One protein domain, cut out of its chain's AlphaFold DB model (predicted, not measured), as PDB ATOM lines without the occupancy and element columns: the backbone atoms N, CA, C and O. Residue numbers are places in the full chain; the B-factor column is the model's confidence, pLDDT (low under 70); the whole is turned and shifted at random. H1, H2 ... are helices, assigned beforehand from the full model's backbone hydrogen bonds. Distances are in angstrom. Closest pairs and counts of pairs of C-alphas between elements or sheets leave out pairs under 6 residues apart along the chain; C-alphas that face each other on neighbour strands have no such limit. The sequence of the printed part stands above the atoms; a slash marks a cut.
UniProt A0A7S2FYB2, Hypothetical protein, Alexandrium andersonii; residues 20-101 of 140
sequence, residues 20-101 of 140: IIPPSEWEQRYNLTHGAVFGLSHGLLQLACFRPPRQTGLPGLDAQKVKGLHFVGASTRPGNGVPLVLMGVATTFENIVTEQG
ATOM      1  N   ILE A  20      69.125 104.865 174.741       91.56
ATOM      2  CA  ILE A  20      69.264 104.016 173.561       91.56
ATOM      3  C   ILE A  20      70.529 104.451 172.830       91.56
ATOM      4  O   ILE A  20      70.669 105.619 172.486       91.56
ATOM      5  N   ILE A  21      71.446 103.511 172.610       88.81
ATOM      6  CA  ILE A  21      72.674 103.733 171.840       88.81
ATOM      7  C   ILE A  21      72.576 102.860 170.582       88.81
ATOM      8  O   ILE A  21      72.786 101.645 170.678       88.81
ATOM      9  N   PRO A  22      72.197 103.426 169.423       89.56
ATOM     10  CA  PRO A  22      72.070 102.664 168.186       89.56
ATOM     11  C   PRO A  22      73.447 102.258 167.625       89.56
ATOM     12  O   PRO A  22      74.457 102.878 167.963       89.56
ATOM     13  N   PRO A  23      73.517 101.258 166.722       87.81
ATOM     14  CA  PRO A  23      74.772 100.843 166.082       87.81
ATOM     15  C   PRO A  23      75.552 101.988 165.418       87.81
ATOM     16  O   PRO A  23      76.773 102.022 165.513       87.81
ATOM     17  N   SER A  24      74.862 102.967 164.826       89.94
ATOM     18  CA  SER A  24      75.492 104.158 164.237       89.94
ATOM     19  C   SER A  24      76.247 105.012 165.261       89.94
ATOM     20  O   SER A  24      77.294 105.571 164.950       89.94
ATOM     21  N   GLU A  25      75.755 105.090 166.500       89.94
ATOM     22  CA  GLU A  25      76.436 105.795 167.589       89.94
ATOM     23  C   GLU A  25      77.685 105.025 168.039       89.94
ATOM     24  O   GLU A  25      78.714 105.638 168.320       89.94
ATOM     25  N   TRP A  26      77.640 103.689 168.050       88.75
ATOM     26  CA  TRP A  26      78.818 102.851 168.312       88.75
ATOM     27  C   TRP A  26      79.882 102.988 167.219       88.75
ATOM     28  O   TRP A  26      81.068 103.107 167.530       88.75
ATOM     29  N   GLU A  27      79.462 103.011 165.954       87.12
ATOM     30  CA  GLU A  27      80.335 103.228 164.800       87.12
ATOM     31  C   GLU A  27      81.047 104.580 164.883       87.12
ATOM     32  O   GLU A  27      82.272 104.629 164.822       87.12
ATOM     33  N   GLN A  28      80.303 105.662 165.128       87.44
ATOM     34  CA  GLN A  28      80.872 107.008 165.242       87.44
ATOM     35  C   GLN A  28      81.791 107.170 166.457       87.44
ATOM     36  O   GLN A  28      82.823 107.830 166.362       87.44
ATOM     37  N   ARG A  29      81.434 106.588 167.608       88.94
ATOM     38  CA  ARG A  29      82.207 106.768 168.848       88.94
ATOM     39  C   ARG A  29      83.494 105.968 168.899       88.94
ATOM     40  O   ARG A  29      84.475 106.447 169.456       88.94
ATOM     41  N   TYR A  30      83.468 104.744 168.387       85.31
ATOM     42  CA  TYR A  30      84.551 103.781 168.588       85.31
ATOM     43  C   TYR A  30      85.187 103.325 167.277       85.31
ATOM     44  O   TYR A  30      86.007 102.409 167.288       85.31
ATOM     45  N   ASN A  31      84.815 103.952 166.155       84.69
ATOM     46  CA  ASN A  31      85.266 103.581 164.817       84.69
ATOM     47  C   ASN A  31      85.038 102.086 164.524       84.69
ATOM     48  O   ASN A  31      85.874 101.397 163.937       84.69
ATOM     49  N   LEU A  32      83.906 101.565 165.004       82.31
ATOM     50  CA  LEU A  32      83.509 100.176 164.811       82.31
ATOM     51  C   LEU A  32      82.784 100.060 163.481       82.31
ATOM     52  O   LEU A  32      81.676 100.570 163.342       82.31
ATOM     53  N   THR A  33      83.366  99.344 162.526       80.88
ATOM     54  CA  THR A  33      82.702  99.056 161.251       80.88
ATOM     55  C   THR A  33      81.326  98.433 161.515       80.88
ATOM     56  O   THR A  33      81.223  97.420 162.211       80.88
ATOM     57  N   HIS A  34      80.265  99.065 161.000       82.31
ATOM     58  CA  HIS A  34      78.864  98.663 161.200       82.31
ATOM     59  C   HIS A  34      78.367  98.660 162.661       82.31
ATOM     60  O   HIS A  34      77.350  98.033 162.965       82.31
ATOM     61  N   GLY A  35      79.076  99.308 163.591       79.62
ATOM     62  CA  GLY A  35      78.716  99.309 165.014       79.62
ATOM     63  C   GLY A  35      78.862  97.939 165.685       79.62
ATOM     64  O   GLY A  35      78.186  97.655 166.675       79.62
ATOM     65  N   ALA A  36      79.709  97.058 165.138       80.81
ATOM     66  CA  ALA A  36      79.864  95.692 165.621       80.81
ATOM     67  C   ALA A  36      80.522  95.637 167.012       80.81
ATOM     68  O   ALA A  36      81.726  95.838 167.154       80.81
ATOM     69  N   VAL A  37      79.739  95.269 168.034       74.12
ATOM     70  CA  VAL A  37      80.208  95.102 169.427       74.12
ATOM     71  C   VAL A  37      81.297  94.033 169.532       74.12
ATOM     72  O   VAL A  37      82.245  94.169 170.304       74.12
ATOM     73  N   PHE A  38      81.184  92.980 168.715       71.00
ATOM     74  CA  PHE A  38      82.118  91.861 168.734       71.00
ATOM     75  C   PHE A  38      83.210  91.911 167.641       71.00
ATOM     76  O   PHE A  38      84.008  90.977 167.522       71.00
ATOM     77  N   GLY A  39      83.328  93.021 166.904       71.12
ATOM     78  CA  GLY A  39      84.273  93.131 165.792       71.12
ATOM     79  C   GLY A  39      83.943  92.127 164.679       71.12
ATOM     80  O   GLY A  39      82.818  92.092 164.189       71.12
ATOM     81  N   LEU A  40      84.919  91.309 164.270       64.44
ATOM     82  CA  LEU A  40      84.731  90.284 163.232       64.44
ATOM     83  C   LEU A  40      83.752  89.176 163.683       64.44
ATOM     84  O   LEU A  40      83.855  88.662 164.795       64.44
ATOM     85  N   SER A  41      82.817  88.804 162.801       60.84
ATOM     86  CA  SER A  41      81.733  87.841 163.074       60.84
ATOM     87  C   SER A  41      82.219  86.418 163.392       60.84
ATOM     88  O   SER A  41      83.006  85.842 162.648       60.84
ATOM     89  N   HIS A  42      81.675  85.800 164.446       56.56
ATOM     90  CA  HIS A  42      82.023  84.454 164.923       56.56
ATOM     91  C   HIS A  42      81.409  83.306 164.085       56.56
ATOM     92  O   HIS A  42      80.561  82.555 164.564       56.56
ATOM     93  N   GLY A  43      81.848  83.121 162.837       53.41
ATOM     94  CA  GLY A  43      81.636  81.854 162.115       53.41
ATOM     95  C   GLY A  43      82.505  80.724 162.695       53.41
ATOM     96  O   GLY A  43      83.584  80.998 163.208       53.41
ATOM     97  N   LEU A  44      82.091  79.450 162.600       49.31
ATOM     98  CA  LEU A  44      82.813  78.286 163.169       49.31
ATOM     99  C   LEU A  44      84.284  78.155 162.699       49.31
ATOM    100  O   LEU A  44      85.123  77.622 163.419       49.31
ATOM    101  N   LEU A  45      84.622  78.700 161.525       47.06
ATOM    102  CA  LEU A  45      85.999  78.789 161.016       47.06
ATOM    103  C   LEU A  45      86.808  79.956 161.624       47.06
ATOM    104  O   LEU A  45      87.974  80.123 161.304       47.06
ATOM    105  N   GLN A  46      86.240  80.764 162.521       50.53
ATOM    106  CA  GLN A  46      86.906  81.887 163.198       50.53
ATOM    107  C   GLN A  46      87.212  81.621 164.680       50.53
ATOM    108  O   GLN A  46      87.526  82.557 165.416       50.53
ATOM    109  N   LEU A  47      87.145  80.370 165.147       52.47
ATOM    110  CA  LEU A  47      87.281  80.094 166.580       52.47
ATOM    111  C   LEU A  47      88.696  80.285 167.155       52.47
ATOM    112  O   LEU A  47      88.810  80.469 168.358       52.47
ATOM    113  N   ALA A  48      89.765  80.284 166.349       53.59
ATOM    114  CA  ALA A  48      91.121  80.614 166.833       53.59
ATOM    115  C   ALA A  48      92.174  80.752 165.714       53.59
ATOM    116  O   ALA A  48      93.117  81.538 165.833       53.59
ATOM    117  N   CYS A  49      92.034  80.004 164.612       50.66
ATOM    118  CA  CYS A  49      93.126  79.824 163.642       50.66
ATOM    119  C   CYS A  49      93.096  80.754 162.416       50.66
ATOM    120  O   CYS A  49      94.120  80.878 161.750       50.66
ATOM    121  N   PHE A  50      91.984  81.441 162.132       50.69
ATOM    122  CA  PHE A  50      91.838  82.278 160.921       50.69
ATOM    123  C   PHE A  50      91.491  83.746 161.187       50.69
ATOM    124  O   PHE A  50      91.289  84.518 160.252       50.69
ATOM    125  N   ARG A  51      91.461  84.176 162.452       53.78
ATOM    126  CA  ARG A  51      91.519  85.615 162.762       53.78
ATOM    127  C   ARG A  51      92.815  86.184 162.154       53.78
ATOM    128  O   ARG A  51      93.751  85.399 162.058       53.78
ATOM    129  N   PRO A  52      92.949  87.457 161.743       54.31
ATOM    130  CA  PRO A  52      94.238  87.967 161.269       54.31
ATOM    131  C   PRO A  52      95.324  87.699 162.321       54.31
ATOM    132  O   PRO A  52      95.134  88.054 163.494       54.31
ATOM    133  N   PRO A  53      96.397  86.952 161.998       53.53
ATOM    134  CA  PRO A  53      97.447  86.765 162.990       53.53
ATOM    135  C   PRO A  53      98.192  88.051 163.285       53.53
ATOM    136  O   PRO A  53      98.193  88.988 162.497       53.53
ATOM    137  N   ARG A  54      98.804  88.090 164.473       54.09
ATOM    138  CA  ARG A  54      99.649  89.204 164.922       54.09
ATOM    139  C   ARG A  54     100.758  89.499 163.887       54.09
ATOM    140  O   ARG A  54     101.170  90.644 163.767       54.09
ATOM    141  N   GLN A  55     101.138  88.470 163.114       51.34
ATOM    142  CA  GLN A  55     101.780  88.485 161.791       51.34
ATOM    143  C   GLN A  55     101.023  87.505 160.885       51.34
ATOM    144  O   GLN A  55     101.064  86.300 161.112       51.34
ATOM    145  N   THR A  56     100.246  88.014 159.941       48.19
ATOM    146  CA  THR A  56      99.136  87.304 159.294       48.19
ATOM    147  C   THR A  56      99.348  85.981 158.511       48.19
ATOM    148  O   THR A  56      98.337  85.377 158.152       48.19
ATOM    149  N   GLY A  57     100.561  85.465 158.290       44.19
ATOM    150  CA  GLY A  57     100.848  84.203 157.573       44.19
ATOM    151  C   GLY A  57     100.206  84.055 156.178       44.19
ATOM    152  O   GLY A  57     100.197  82.963 155.612       44.19
ATOM    153  N   LEU A  58      99.613  85.127 155.650       42.66
ATOM    154  CA  LEU A  58      98.838  85.209 154.421       42.66
ATOM    155  C   LEU A  58      99.542  86.231 153.513       42.66
ATOM    156  O   LEU A  58      99.615  87.417 153.875       42.66
ATOM    157  N   PRO A  59     100.046  85.815 152.334       40.47
ATOM    158  CA  PRO A  59     100.742  86.713 151.421       40.47
ATOM    159  C   PRO A  59      99.830  87.884 151.028       40.47
ATOM    160  O   PRO A  59      98.795  87.690 150.397       40.47
ATOM    161  N   GLY A  60     100.203  89.105 151.429       48.81
ATOM    162  CA  GLY A  60      99.484  90.348 151.107       48.81
ATOM    163  C   GLY A  60      98.921  91.119 152.310       48.81
ATOM    164  O   GLY A  60      98.847  92.344 152.240       48.81
ATOM    165  N   LEU A  61      98.600  90.444 153.418       44.97
ATOM    166  CA  LEU A  61      98.278  91.079 154.712       44.97
ATOM    167  C   LEU A  61      99.477  91.055 155.673       44.97
ATOM    168  O   LEU A  61      99.543  91.881 156.584       44.97
ATOM    169  N   ASP A  62     100.461  90.186 155.398       47.66
ATOM    170  CA  ASP A  62     101.781  90.119 156.043       47.66
ATOM    171  C   ASP A  62     102.667  91.271 155.617       47.66
ATOM    172  O   ASP A  62     103.785  91.087 155.144       47.66
ATOM    173  N   ALA A  63     102.149  92.485 155.715       45.59
ATOM    174  CA  ALA A  63     102.870  93.662 155.323       45.59
ATOM    175  C   ALA A  63     104.072  93.874 156.262       45.59
ATOM    176  O   ALA A  63     104.071  94.748 157.121       45.59
ATOM    177  N   GLN A  64     105.173  93.215 155.909       41.16
ATOM    178  CA  GLN A  64     106.536  93.731 155.791       41.16
ATOM    179  C   GLN A  64     106.623  95.132 155.129       41.16
ATOM    180  O   GLN A  64     107.691  95.522 154.670       41.16
ATOM    181  N   LYS A  65     105.539  95.919 155.036       52.97
ATOM    182  CA  LYS A  65     105.581  97.289 154.513       52.97
ATOM    183  C   LYS A  65     106.028  98.293 155.575       52.97
ATOM    184  O   LYS A  65     106.558  99.329 155.199       52.97
ATOM    185  N   VAL A  66     105.848  98.003 156.871       57.44
ATOM    186  CA  VAL A  66     106.275  98.893 157.965       57.44
ATOM    187  C   VAL A  66     106.869  98.073 159.108       57.44
ATOM    188  O   VAL A  66     106.167  97.322 159.782       57.44
ATOM    189  N   LYS A  67     108.179  98.213 159.329       65.69
ATOM    190  CA  LYS A  67     108.879  97.597 160.462       65.69
ATOM    191  C   LYS A  67     108.433  98.285 161.764       65.69
ATOM    192  O   LYS A  67     108.451  99.511 161.821       65.69
ATOM    193  N   GLY A  68     108.039  97.513 162.781       70.69
ATOM    194  CA  GLY A  68     107.584  98.031 164.084       70.69
ATOM    195  C   GLY A  68     106.090  98.375 164.184       70.69
ATOM    196  O   GLY A  68     105.688  99.079 165.108       70.69
ATOM    197  N   LEU A  69     105.253  97.916 163.243       77.88
ATOM    198  CA  LEU A  69     103.796  98.048 163.333       77.88
ATOM    199  C   LEU A  69     103.177  96.805 163.990       77.88
ATOM    200  O   LEU A  69     103.332  95.694 163.486       77.88
ATOM    201  N   HIS A  70     102.410  97.002 165.065       75.81
ATOM    202  CA  HIS A  70     101.723  95.926 165.783       75.81
ATOM    203  C   HIS A  70     100.229  96.228 165.930       75.81
ATOM    204  O   HIS A  70      99.838  97.362 166.201       75.81
ATOM    205  N   PHE A  71      99.393  95.197 165.800       80.50
ATOM    206  CA  PHE A  71      97.947  95.300 165.999       80.50
ATOM    207  C   PHE A  71      97.534  94.704 167.350       80.50
ATOM    208  O   PHE A  71      98.004  93.632 167.740       80.50
ATOM    209  N   VAL A  72      96.615  95.384 168.038       84.81
ATOM    210  CA  VAL A  72      96.005  94.955 169.307       84.81
ATOM    211  C   VAL A  72      94.496  95.199 169.289       84.81
ATOM    212  O   VAL A  72      93.997  95.989 168.489       84.81
ATOM    213  N   GLY A  73      93.767  94.551 170.199       81.38
ATOM    214  CA  GLY A  73      92.345  94.798 170.424       81.38
ATOM    215  C   GLY A  73      91.433  93.611 170.123       81.38
ATOM    216  O   GLY A  73      91.855  92.471 169.937       81.38
ATOM    217  N   ALA A  74      90.132  93.893 170.088       79.44
ATOM    218  CA  ALA A  74      89.076  92.882 170.051       79.44
ATOM    219  C   ALA A  74      88.894  92.190 168.689       79.44
ATOM    220  O   ALA A  74      88.163  91.203 168.600       79.44
ATOM    221  N   SER A  75      89.573  92.683 167.649       76.69
ATOM    222  CA  SER A  75      89.587  92.120 166.290       76.69
ATOM    223  C   SER A  75      90.875  91.349 165.971       76.69
ATOM    224  O   SER A  75      90.967  90.710 164.925       76.69
ATOM    225  N   THR A  76      91.859  91.354 166.877       72.31
ATOM    226  CA  THR A  76      93.134  90.630 166.733       72.31
ATOM    227  C   THR A  76      93.135  89.347 167.560       72.31
ATOM    228  O   THR A  76      92.252  89.135 168.396       72.31
ATOM    229  N   ARG A  77      94.082  88.431 167.318       67.38
ATOM    230  CA  ARG A  77      94.263  87.272 168.213       67.38
ATOM    231  C   ARG A  77      94.554  87.764 169.641       67.38
ATOM    232  O   ARG A  77      95.324  88.714 169.774       67.38
ATOM    233  N   PRO A  78      94.005  87.127 170.690       64.56
ATOM    234  CA  PRO A  78      93.327  85.824 170.709       64.56
ATOM    235  C   PRO A  78      91.816  85.855 170.418       64.56
ATOM    236  O   PRO A  78      91.268  84.839 170.007       64.56
ATOM    237  N   GLY A  79      91.130  86.985 170.584       71.56
ATOM    238  CA  GLY A  79      89.671  86.997 170.500       71.56
ATOM    239  C   GLY A  79      89.040  88.311 170.945       71.56
ATOM    240  O   GLY A  79      89.726  89.311 171.140       71.56
ATOM    241  N   ASN A  80      87.716  88.300 171.083       78.00
ATOM    242  CA  ASN A  80      86.960  89.394 171.686       78.00
ATOM    243  C   ASN A  80      86.669  89.091 173.165       78.00
ATOM    244  O   ASN A  80      86.652  87.934 173.562       78.00
ATOM    245  N   GLY A  81      86.408  90.118 173.963       81.75
ATOM    246  CA  GLY A  81      86.142  90.055 175.390       81.75
ATOM    247  C   GLY A  81      87.265  90.733 176.158       81.75
ATOM    248  O   GLY A  81      88.432  90.623 175.782       81.75
ATOM    249  N   VAL A  82      86.915  91.422 177.244       86.50
ATOM    250  CA  VAL A  82      87.879  92.176 178.066       86.50
ATOM    251  C   VAL A  82      89.104  91.329 178.448       86.50
ATOM    252  O   VAL A  82      90.218  91.786 178.195       86.50
ATOM    253  N   PRO A  83      88.964  90.075 178.935       83.94
ATOM    254  CA  PRO A  83      90.132  89.261 179.277       83.94
ATOM    255  C   PRO A  83      91.014  88.938 178.064       83.94
ATOM    256  O   PRO A  83      92.238  88.996 178.144       83.94
ATOM    257  N   LEU A  84      90.399  88.625 176.920       83.00
ATOM    258  CA  LEU A  84      91.107  88.233 175.701       83.00
ATOM    259  C   LEU A  84      91.856  89.412 175.072       83.00
ATOM    260  O   LEU A  84      92.987  89.244 174.616       83.00
ATOM    261  N   VAL A  85      91.265  90.608 175.104       84.25
ATOM    262  CA  VAL A  85      91.927  91.843 174.668       84.25
ATOM    263  C   VAL A  85      93.141  92.142 175.541       84.25
ATOM    264  O   VAL A  85      94.217  92.389 175.002       84.25
ATOM    265  N   LEU A  86      92.997  92.069 176.868       86.62
ATOM    266  CA  LEU A  86      94.095  92.344 177.798       86.62
ATOM    267  C   LEU A  86      95.260  91.363 177.617       86.62
ATOM    268  O   LEU A  86      96.407  91.793 177.508       86.62
ATOM    269  N   MET A  87      94.978  90.065 177.483       82.75
ATOM    270  CA  MET A  87      96.018  89.073 177.184       82.75
ATOM    271  C   MET A  87      96.713  89.351 175.846       82.75
ATOM    272  O   MET A  87      97.937  89.281 175.761       82.75
ATOM    273  N   GLY A  88      95.952  89.712 174.804       82.00
ATOM    274  CA  GLY A  88      96.515  90.079 173.505       82.00
ATOM    275  C   GLY A  88      97.463  91.279 173.583       82.00
ATOM    276  O   GLY A  88      98.513  91.264 172.942       82.00
ATOM    277  N   VAL A  89      97.128  92.283 174.399       86.44
ATOM    278  CA  VAL A  89      97.981  93.456 174.648       86.44
ATOM    279  C   VAL A  89      99.284  93.058 175.337       86.44
ATOM    280  O   VAL A  89     100.344  93.471 174.872       86.44
ATOM    281  N   ALA A  90      99.233  92.233 176.388       85.69
ATOM    282  CA  ALA A  90     100.439  91.798 177.096       85.69
ATOM    283  C   ALA A  90     101.412  91.047 176.178       85.69
ATOM    284  O   ALA A  90     102.590  91.388 176.131       85.69
ATOM    285  N   THR A  91     100.924  90.107 175.365       82.44
ATOM    286  CA  THR A  91     101.814  89.392 174.439       82.44
ATOM    287  C   THR A  91     102.371  90.306 173.341       82.44
ATOM    288  O   THR A  91     103.506  90.137 172.907       82.44
ATOM    289  N   THR A  92     101.595  91.280 172.851       84.06
ATOM    290  CA  THR A  92     102.121  92.258 171.885       84.06
ATOM    291  C   THR A  92     103.203  93.137 172.511       84.06
ATOM    292  O   THR A  92     104.204  93.417 171.856       84.06
ATOM    293  N   PHE A  93     103.037  93.536 173.772       86.69
ATOM    294  CA  PHE A  93     104.038  94.300 174.510       86.69
ATOM    295  C   PHE A  93     105.356  93.526 174.657       86.69
ATOM    296  O   PHE A  93     106.406  94.049 174.292       86.69
ATOM    297  N   GLU A  94     105.303  92.266 175.097       83.31
ATOM    298  CA  GLU A  94     106.486  91.394 175.215       83.31
ATOM    299  C   GLU A  94     107.245  91.258 173.885       83.31
ATOM    300  O   GLU A  94     108.477  91.328 173.850       83.31
ATOM    301  N   ASN A  95     106.512  91.130 172.773       80.62
ATOM    302  CA  ASN A  95     107.106  91.070 171.439       80.62
ATOM    303  C   ASN A  95     107.854  92.363 171.084       80.62
ATOM    304  O   ASN A  95     108.992  92.298 170.630       80.62
ATOM    305  N   ILE A  96     107.242  93.531 171.313       83.75
ATOM    306  CA  ILE A  96     107.859  94.838 171.023       83.75
ATOM    307  C   ILE A  96     109.147  95.016 171.828       83.75
ATOM    308  O   ILE A  96     110.172  95.421 171.289       83.75
ATOM    309  N   VAL A  97     109.099  94.697 173.120       85.94
ATOM    310  CA  VAL A  97     110.244  94.787 174.032       85.94
ATOM    311  C   VAL A  97     111.402  93.919 173.536       85.94
ATOM    312  O   VAL A  97     112.533  94.396 173.424       85.94
ATOM    313  N   THR A  98     111.095  92.676 173.156       82.75
ATOM    314  CA  THR A  98     112.066  91.729 172.595       82.75
ATOM    315  C   THR A  98     112.662  92.246 171.282       82.75
ATOM    316  O   THR A  98     113.874  92.188 171.091       82.75
ATOM    317  N   GLU A  99     111.836  92.793 170.384       81.88
ATOM    318  CA  GLU A  99     112.284  93.359 169.103       81.88
ATOM    319  C   GLU A  99     113.191  94.588 169.268       81.88
ATOM    320  O   GLU A  99     114.086  94.800 168.451       81.88
ATOM    321  N   GLN A 100     112.980  95.390 170.317       83.00
ATOM    322  CA  GLN A 100     113.777  96.587 170.613       83.00
ATOM    323  C   GLN A 100     115.023  96.294 171.466       83.00
ATOM    324  O   GLN A 100     115.836  97.190 171.680       83.00
ATOM    325  N   GLY A 101     115.189  95.061 171.959       82.00
ATOM    326  CA  GLY A 101     116.312  94.679 172.822       82.00
ATOM    327  C   GLY A 101     116.319  95.397 174.177       82.00
ATOM    328  O   GLY A 101     117.380  95.564 174.776       82.00
TER     329      GLY A 101
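This is residues 20 to 101 of the 140 residues of the protein "Hypothetical protein" of Alexandrium andersonii (UniProt A0A7S2FYB2). This domain has little regular structure: a short helix, H1, sits at one end of the long axis, a longer helix, H2, reaches to the other end, and a winding loop, residues 31 to 81, joins them. The loop swings out to one side of the two helices, and its residues 69 to 73 come back beside H2. The printed part has 82 residues with two named helices, H1 then H2, and no named strand; the class is all helix, with 27 residues in named elements. It is only just loose, close to compact, with a radius of gyration of the C-alphas of 14.4 A, and elongated, spanning 48 by 26 by 25 A.

H1, residues 23 to 30, and H2, residues 82 to 100, are apart. In both helices every O i to N i+4 pair is within hydrogen-bond range.

H1 begins at C-alpha 23 (74.772, 100.843, 166.082) and is 10.5 A long from first to last C-alpha. H2 measures 27.3 A and ends at C-alpha 100 (113.777, 96.587, 170.613).

The C-alphas of Ile 20 and Gly 101, the two farthest apart, are 48.0 A apart. The printed part has no cut. The link from H1 to H2, 51 residues, is long. Mean pLDDT of the printed part is 71.4; residues 40 to 67 and 77 to 78 are under 70.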